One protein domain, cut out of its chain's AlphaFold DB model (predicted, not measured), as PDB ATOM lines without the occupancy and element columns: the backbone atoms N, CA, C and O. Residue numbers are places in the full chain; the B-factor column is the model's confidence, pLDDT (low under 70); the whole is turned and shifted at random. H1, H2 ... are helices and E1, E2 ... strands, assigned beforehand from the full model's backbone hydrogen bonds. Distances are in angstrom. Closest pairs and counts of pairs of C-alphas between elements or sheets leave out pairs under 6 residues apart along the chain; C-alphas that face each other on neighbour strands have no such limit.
ATOM      1  N   SER A   9     -23.388  29.975  -8.806       58.97
ATOM      2  CA  SER A   9     -24.174  30.073  -7.565       58.97
ATOM      3  C   SER A   9     -25.233  31.148  -7.825       58.97
ATOM      4  O   SER A   9     -24.847  32.308  -7.992       58.97
ATOM      5  N   PRO A  10     -26.527  30.807  -7.935       73.19
ATOM      6  CA  PRO A  10     -27.519  31.784  -8.352       73.19
ATOM      7  C   PRO A  10     -27.562  32.911  -7.328       73.19
ATOM      8  O   PRO A  10     -27.346  32.696  -6.135       73.19
ATOM      9  N   ILE A  11     -27.791  34.135  -7.793       85.75
ATOM     10  CA  ILE A  11     -28.009  35.277  -6.903       85.75
ATOM     11  C   ILE A  11     -29.234  34.959  -6.040       85.75
ATOM     12  O   ILE A  11     -30.185  34.334  -6.508       85.75
ATOM     13  N   CYS A  12     -29.198  35.354  -4.770       92.81
ATOM     14  CA  CYS A  12     -30.336  35.207  -3.872       92.81
ATOM     15  C   CYS A  12     -31.641  35.716  -4.517       92.81
ATOM     16  O   CYS A  12     -31.700  36.818  -5.058       92.81
ATOM     17  N   GLY A  13     -32.717  34.938  -4.390       89.38
ATOM     18  CA  GLY A  13     -34.035  35.239  -4.947       89.38
ATOM     19  C   GLY A  13     -34.726  36.496  -4.430       89.38
ATOM     20  O   GLY A  13     -35.714  36.951  -5.009       89.38
ATOM     21  N   LYS A  14     -34.246  37.062  -3.319       92.31
ATOM     22  CA  LYS A  14     -34.789  38.305  -2.773       92.31
ATOM     23  C   LYS A  14     -34.335  39.469  -3.656       92.31
ATOM     24  O   LYS A  14     -33.148  39.781  -3.708       92.31
ATOM     25  N   LYS A  15     -35.284  40.151  -4.313       83.56
ATOM     26  CA  LYS A  15     -35.031  41.397  -5.062       83.56
ATOM     27  C   LYS A  15     -34.316  42.387  -4.123       83.56
ATOM     28  O   LYS A  15     -34.904  42.762  -3.115       83.56
ATOM     29  N   ALA A  16     -33.073  42.764  -4.445       89.44
ATOM     30  CA  ALA A  16     -32.120  43.563  -3.642       89.44
ATOM     31  C   ALA A  16     -31.131  42.810  -2.722       89.44
ATOM     32  O   ALA A  16     -30.374  43.454  -1.999       89.44
ATOM     33  N   CYS A  17     -31.058  41.477  -2.768       93.12
ATOM     34  CA  CYS A  17     -29.971  40.725  -2.139       93.12
ATOM     35  C   CYS A  17     -28.957  40.261  -3.193       93.12
ATOM     36  O   CYS A  17     -29.302  39.501  -4.092       93.12
ATOM     37  N   SER A  18     -27.698  40.683  -3.062       92.38
ATOM     38  CA  SER A  18     -26.605  40.279  -3.965       92.38
ATOM     39  C   SER A  18     -25.774  39.107  -3.434       92.38
ATOM     40  O   SER A  18     -24.799  38.704  -4.062       92.38
ATOM     41  N   SER A  19     -26.127  38.560  -2.267       92.94
ATOM     42  CA  SER A  19     -25.443  37.400  -1.694       92.94
ATOM     43  C   SER A  19     -25.706  36.136  -2.524       92.94
ATOM     44  O   SER A  19     -26.780  36.005  -3.118       92.94
ATOM     45  N   PRO A  20     -24.775  35.165  -2.529       91.25
ATOM     46  CA  PRO A  20     -24.985  33.901  -3.220       91.25
ATOM     47  C   PRO A  20     -26.137  33.113  -2.584       91.25
ATOM     48  O   PRO A  20     -26.161  32.873  -1.372       91.25
ATOM     49  N   GLY A  21     -27.079  32.693  -3.420       92.56
ATOM     50  CA  GLY A  21     -28.116  31.729  -3.098       92.56
ATOM     51  C   GLY A  21     -27.520  30.329  -3.020       92.56
ATOM     52  O   GLY A  21     -26.890  29.856  -3.967       92.56
ATOM     53  N   ARG A  22     -27.674  29.684  -1.864       93.69
ATOM     54  CA  ARG A  22     -27.170  28.323  -1.600       93.69
ATOM     55  C   ARG A  22     -28.177  27.442  -0.877       93.69
ATOM     56  O   ARG A  22     -27.881  26.277  -0.632       93.69
ATOM     57  N   TYR A  23     -29.320  28.000  -0.497       95.00
ATOM     58  CA  TYR A  23     -30.321  27.304   0.283       95.00
ATOM     59  C   TYR A  23     -31.668  27.327  -0.417       95.00
ATOM     60  O   TYR A  23     -32.105  28.379  -0.880       95.00
ATOM     61  N   GLU A  24     -32.335  26.185  -0.426       94.31
ATOM     62  CA  GLU A  24     -33.749  26.055  -0.777       94.31
ATOM     63  C   GLU A  24     -34.526  25.516   0.427       94.31
ATOM     64  O   GLU A  24     -33.945  25.113   1.439       94.31
ATOM     65  N   CYS A  25     -35.850  25.510   0.323       95.56
ATOM     66  CA  CYS A  25     -36.722  24.870   1.297       95.56
ATOM     67  C   CYS A  25     -37.499  23.749   0.610       95.56
ATOM     68  O   CYS A  25     -38.255  24.013  -0.319       95.56
ATOM     69  N   ALA A  26     -37.365  22.519   1.109       93.94
ATOM     70  CA  ALA A  26     -38.011  21.340   0.531       93.94
ATOM     71  C   ALA A  26     -39.543  21.327   0.694       93.94
ATOM     72  O   ALA A  26     -40.221  20.542   0.039       93.94
ATOM     73  N   ASP A  27     -40.080  22.167   1.582       95.31
ATOM     74  CA  ASP A  27     -41.516  22.254   1.877       95.31
ATOM     75  C   ASP A  27     -42.191  23.494   1.269       95.31
ATOM     76  O   ASP A  27     -43.397  23.673   1.415       95.31
ATOM     77  N   CYS A  28     -41.428  24.382   0.624       94.56
ATOM     78  CA  CYS A  28     -41.983  25.555  -0.045       94.56
ATOM     79  C   CYS A  28     -42.189  25.253  -1.528       94.56
ATOM     80  O   CYS A  28     -41.276  24.774  -2.190       94.56
ATOM     81  N   ASP A  29     -43.332  25.658  -2.080       92.12
ATOM     82  CA  ASP A  29     -43.598  25.551  -3.524       92.12
ATOM     83  C   ASP A  29     -42.794  26.565  -4.360       92.12
ATOM     84  O   ASP A  29     -42.852  26.567  -5.588       92.12
ATOM     85  N   ASN A  30     -42.051  27.460  -3.701       86.94
ATOM     86  CA  ASN A  30     -41.155  28.399  -4.354       86.94
ATOM     87  C   ASN A  30     -39.800  27.719  -4.644       86.94
ATOM     88  O   ASN A  30     -39.047  27.494  -3.696       86.94
ATOM     89  N   PRO A  31     -39.428  27.486  -5.918       84.50
ATOM     90  CA  PRO A  31     -38.181  26.806  -6.284       84.50
ATOM     91  C   PRO A  31     -36.937  27.709  -6.186       84.50
ATOM     92  O   PRO A  31     -35.858  27.351  -6.651       84.50
ATOM     93  N   THR A  32     -37.078  28.925  -5.657       89.12
ATOM     94  CA  THR A  32     -36.004  29.920  -5.661       89.12
ATOM     95  C   THR A  32     -34.957  29.646  -4.581       89.12
ATOM     96  O   THR A  32     -35.286  29.322  -3.441       89.12
ATOM     97  N   LEU A  33     -33.687  29.884  -4.918       92.25
ATOM     98  CA  LEU A  33     -32.565  29.789  -3.989       92.25
ATOM     99  C   LEU A  33     -32.332  31.096  -3.226       92.25
ATOM    100  O   LEU A  33     -32.344  32.193  -3.785       92.25
ATOM    101  N   PHE A  34     -32.053  30.974  -1.934       94.88
ATOM    102  CA  PHE A  34     -31.807  32.086  -1.023       94.88
ATOM    103  C   PHE A  34     -30.417  31.992  -0.395       94.88
ATOM    104  O   PHE A  34     -29.826  30.914  -0.256       94.88
ATOM    105  N   CYS A  35     -29.865  33.140  -0.005       95.44
ATOM    106  CA  CYS A  35     -28.771  33.152   0.959       95.44
ATOM    107  C   CYS A  35     -29.304  32.749   2.347       95.44
ATOM    108  O   CYS A  35     -30.517  32.750   2.576       95.44
ATOM    109  N   LYS A  36     -28.399  32.439   3.284       95.94
ATOM    110  CA  LYS A  36     -28.755  32.043   4.655       95.94
ATOM    111  C   LYS A  36     -29.749  33.023   5.297       95.94
ATOM    112  O   LYS A  36     -30.800  32.602   5.767       95.94
ATOM    113  N   ASP A  37     -29.436  34.316   5.270       96.69
ATOM    114  CA  ASP A  37     -30.208  35.326   6.001       96.69
ATOM    115  C   ASP A  37     -31.598  35.540   5.394       96.69
ATOM    116  O   ASP A  37     -32.592  35.573   6.115       96.69
ATOM    117  N   CYS A  38     -31.698  35.594   4.060       96.50
ATOM    118  CA  CYS A  38     -32.986  35.732   3.377       96.50
ATOM    119  C   CYS A  38     -33.874  34.491   3.555       96.50
ATOM    120  O   CYS A  38     -35.099  34.614   3.645       96.50
ATOM    121  N   LEU A  39     -33.276  33.296   3.622       96.50
ATOM    122  CA  LEU A  39     -34.015  32.072   3.918       96.50
ATOM    123  C   LEU A  39     -34.586  32.118   5.341       96.50
ATOM    124  O   LEU A  39     -35.781  31.903   5.523       96.50
ATOM    125  N   VAL A  40     -33.757  32.445   6.336       97.00
ATOM    126  CA  VAL A  40     -34.177  32.544   7.743       97.00
ATOM    127  C   VAL A  40     -35.261  33.611   7.921       97.00
ATOM    128  O   VAL A  40     -36.274  33.357   8.569       97.00
ATOM    129  N   GLU A  41     -35.097  34.780   7.301       95.38
ATOM    130  CA  GLU A  41     -36.069  35.876   7.363       95.38
ATOM    131  C   GLU A  41     -37.432  35.471   6.785       95.38
ATOM    132  O   GLU A  41     -38.467  35.698   7.416       95.38
ATOM    133  N   SER A  42     -37.442  34.829   5.611       95.00
ATOM    134  CA  SER A  42     -38.677  34.365   4.963       95.00
ATOM    135  C   SER A  42     -39.360  33.211   5.709       95.00
ATOM    136  O   SER A  42     -40.576  33.066   5.615       95.00
ATOM    137  N   HIS A  43     -38.611  32.441   6.504       95.88
ATOM    138  CA  HIS A  43     -39.112  31.287   7.260       95.88
ATOM    139  C   HIS A  43     -39.265  31.541   8.762       95.88
ATOM    140  O   HIS A  43     -39.511  30.603   9.520       95.88
ATOM    141  N   ARG A  44     -39.217  32.799   9.218       94.00
ATOM    142  CA  ARG A  44     -39.395  33.151  10.644       94.00
ATOM    143  C   ARG A  44     -40.671  32.581  11.285       94.00
ATOM    144  O   ARG A  44     -40.717  32.387  12.493       94.00
ATOM    145  N   TRP A  45     -41.702  32.321  10.480       93.00
ATOM    146  CA  TRP A  45     -42.996  31.763  10.899       93.00
ATOM    147  C   TRP A  45     -43.212  30.306  10.483       93.00
ATOM    148  O   TRP A  45     -44.272  29.738  10.736       93.00
ATOM    149  N   LEU A  46     -42.217  29.710   9.835       95.19
ATOM    150  CA  LEU A  46     -42.239  28.347   9.321       95.19
ATOM    151  C   LEU A  46     -41.021  27.564   9.850       95.19
ATOM    152  O   LEU A  46     -40.297  26.958   9.066       95.19
ATOM    153  N   PRO A  47     -40.769  27.549  11.175       95.44
ATOM    154  CA  PRO A  47     -39.559  26.949  11.750       95.44
ATOM    155  C   PRO A  47     -39.492  25.424  11.590       95.44
ATOM    156  O   PRO A  47     -38.437  24.837  11.804       95.44
ATOM    157  N   LEU A  48     -40.615  24.793  11.228       96.69
ATOM    158  CA  LEU A  48     -40.743  23.356  10.973       96.69
ATOM    159  C   LEU A  48     -40.602  23.007   9.485       96.69
ATOM    160  O   LEU A  48     -40.802  21.861   9.106       96.69
ATOM    161  N   HIS A  49     -40.308  23.973   8.614       96.38
ATOM    162  CA  HIS A  49     -39.917  23.667   7.241       96.38
ATOM    163  C   HIS A  49     -38.482  23.122   7.200       96.38
ATOM    164  O   HIS A  49     -37.679  23.371   8.099       96.38
ATOM    165  N   ARG A  50     -38.153  22.378   6.144       95.69
ATOM    166  CA  ARG A  50     -36.875  21.679   5.975       95.69
ATOM    167  C   ARG A  50     -35.981  22.431   4.988       95.69
ATOM    168  O   ARG A  50     -36.184  22.308   3.774       95.69
ATOM    169  N   PRO A  51     -35.003  23.221   5.468       96.00
ATOM    170  CA  PRO A  51     -34.036  23.850   4.590       96.00
ATOM    171  C   PRO A  51     -33.047  22.808   4.058       96.00
ATOM    172  O   PRO A  51     -32.655  21.872   4.756       96.00
ATOM    173  N   MET A  52     -32.610  23.009   2.822       94.88
ATOM    174  CA  MET A  52     -31.590  22.204   2.163       94.88
ATOM    175  C   MET A  52     -30.464  23.121   1.702       94.88
ATOM    176  O   MET A  52     -30.712  24.233   1.237       94.88
ATOM    177  N   LYS A  53     -29.219  22.665   1.829       94.25
ATOM    178  CA  LYS A  53     -28.026  23.428   1.458       94.25
ATOM    179  C   LYS A  53     -27.330  22.791   0.267       94.25
ATOM    180  O   LYS A  53     -26.956  21.622   0.323       94.25
ATOM    181  N   TRP A  54     -27.067  23.578  -0.766       91.19
ATOM    182  CA  TRP A  54     -26.195  23.176  -1.859       91.19
ATOM    183  C   TRP A  54     -24.733  23.161  -1.395       91.19
ATOM    184  O   TRP A  54     -24.195  24.188  -0.968       91.19
ATOM    185  N   ASN A  55     -24.080  21.999  -1.470       87.62
ATOM    186  CA  ASN A  55     -22.668  21.837  -1.097       87.62
ATOM    187  C   ASN A  55     -21.699  21.851  -2.299       87.62
ATOM    188  O   ASN A  55     -20.498  21.689  -2.098       87.62
ATOM    189  N   GLY A  56     -22.209  22.013  -3.527       85.06
ATOM    190  CA  GLY A  56     -21.443  21.903  -4.776       85.06
ATOM    191  C   GLY A  56     -21.650  20.593  -5.544       85.06
ATOM    192  O   GLY A  56     -21.296  20.523  -6.712       85.06
ATOM    193  N   THR A  57     -22.230  19.572  -4.911       85.75
ATOM    194  CA  THR A  57     -22.441  18.233  -5.496       85.75
ATOM    195  C   THR A  57     -23.870  17.720  -5.309       85.75
ATOM    196  O   THR A  57     -24.429  17.113  -6.214       85.75
ATOM    197  N   TYR A  58     -24.477  17.960  -4.147       85.25
ATOM    198  CA  TYR A  58     -25.856  17.595  -3.843       85.25
ATOM    199  C   TYR A  58     -26.440  18.514  -2.764       85.25
ATOM    200  O   TYR A  58     -25.724  19.239  -2.063       85.25
ATOM    201  N   TYR A  59     -27.761  18.454  -2.607       87.94
ATOM    202  CA  TYR A  59     -28.453  19.113  -1.507       87.94
ATOM    203  C   TYR A  59     -28.314  18.309  -0.218       87.94
ATOM    204  O   TYR A  59     -28.821  17.193  -0.091       87.94
ATOM    205  N   GLN A  60     -27.630  18.896   0.757       91.69
ATOM    206  CA  GLN A  60     -27.516  18.366   2.107       91.69
ATOM    207  C   GLN A  60     -28.684  18.841   2.966       91.69
ATOM    208  O   GLN A  60     -29.109  19.995   2.861       91.69
ATOM    209  N   LYS A  61     -29.174  17.954   3.840       92.25
ATOM    210  CA  LYS A  61     -30.136  18.328   4.881       92.25
ATOM    211  C   LYS A  61     -29.526  19.402   5.770       92.25
ATOM    212  O   LYS A  61     -28.357  19.318   6.140       92.25
ATOM    213  N   GLU A  62     -30.345  20.365   6.148       94.50
ATOM    214  CA  GLU A  62     -29.986  21.412   7.088       94.50
ATOM    215  C   GLU A  62     -31.154  21.630   8.061       94.50
ATOM    216  O   GLU A  62     -32.256  21.118   7.858       94.50
ATOM    217  N   SER A  63     -30.930  22.375   9.140       94.88
ATOM    218  CA  SER A  63     -32.007  22.794  10.042       94.88
ATOM    219  C   SER A  63     -32.011  24.302  10.230       94.88
ATOM    220  O   SER A  63     -30.964  24.950  10.232       94.88
ATOM    221  N   PHE A  64     -33.190  24.880  10.450       96.94
ATOM    222  CA  PHE A  64     -33.286  26.306  10.743       96.94
ATOM    223  C   PHE A  64     -32.541  26.700  12.026       96.94
ATOM    224  O   PHE A  64     -31.949  27.775  12.067       96.94
ATOM    225  N   SER A  65     -32.468  25.806  13.014       95.62
ATOM    226  CA  SER A  65     -31.657  25.971  14.229       95.62
ATOM    227  C   SER A  65     -30.173  26.165  13.918       95.62
ATOM    228  O   SER A  65     -29.567  27.124  14.388       95.62
ATOM    229  N   ASN A  66     -29.593  25.316  13.060       95.88
ATOM    230  CA  ASN A  66     -28.198  25.456  12.618       95.88
ATOM    231  C   ASN A  66     -27.976  26.740  11.809       95.88
ATOM    232  O   ASN A  66     -26.899  27.338  11.838       95.88
ATOM    233  N   LEU A  67     -29.008  27.187  11.089       96.88
ATOM    234  CA  LEU A  67     -28.998  28.469  10.390       96.88
ATOM    235  C   LEU A  67     -29.217  29.667  11.330       96.88
ATOM    236  O   LEU A  67     -29.116  30.805  10.880       96.88
ATOM    237  N   GLY A  68     -29.421  29.444  12.629       96.25
ATOM    238  CA  GLY A  68     -29.554  30.492  13.640       96.25
ATOM    239  C   GLY A  68     -30.971  31.044  13.800       96.25
ATOM    240  O   GLY A  68     -31.144  32.063  14.465       96.25
ATOM    241  N   LEU A  69     -31.987  30.401  13.217       97.31
ATOM    242  CA  LEU A  69     -33.374  30.744  13.513       97.31
ATOM    243  C   LEU A  69     -33.702  30.309  14.943       97.31
ATOM    244  O   LEU A  69     -33.569  29.138  15.298       97.31
TER     245      LEU A  69
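This is residues 9 to 69 of the 188 residues of an uncharacterized protein of Sphaerobolus stellatus (strain SS14) (UniProt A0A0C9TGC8). With little regular structure, this is a small three-stranded sheet and one short helix, H1, which grazes the sheet near E1, joined by loops. The 61 printed residues hold E1, H1, E2 and E3 in that order; the class is mixed, with only 17 residues in named elements. The sheet, E1 - E2 - E3, is antiparallel. The whole is compact and rounded, spanning 27 by 25 by 22 A, with a radius of gyration of the C-alphas of 10.5 A.

Residues 9 to 22 hold no named element. E1 is residues 23 to 25, from C-alpha 23 at (-30.321, 27.304, 0.283). H1 is residues 36 to 42, 10.2 A long. E2 is residues 51 to 54, 10.2 A. E3 is residues 59 to 61, ending at C-alpha 61 (-30.136, 18.328, 4.881).

E1 and E2 are antiparallel at 145 degrees, with N 24 and O 52 3.0 A apart. E2 and E3 form a hairpin at 141 degrees, with N 53 and O 60 2.9 A apart. E1 and E3 are apart. H1 only grazes the sheet, with residues 36 to 40; the closest C-alphas of E1 and H1, Tyr 23 and Lys 36, are 6.6 A apart. In H1 every O i to N i+4 pair is within hydrogen-bond range.

The farthest C-alphas, Trp 45 and Thr 57, are 29.6 A apart. The printed part has no cut and no long link between named elements. Only residue 9 has pLDDT under 70.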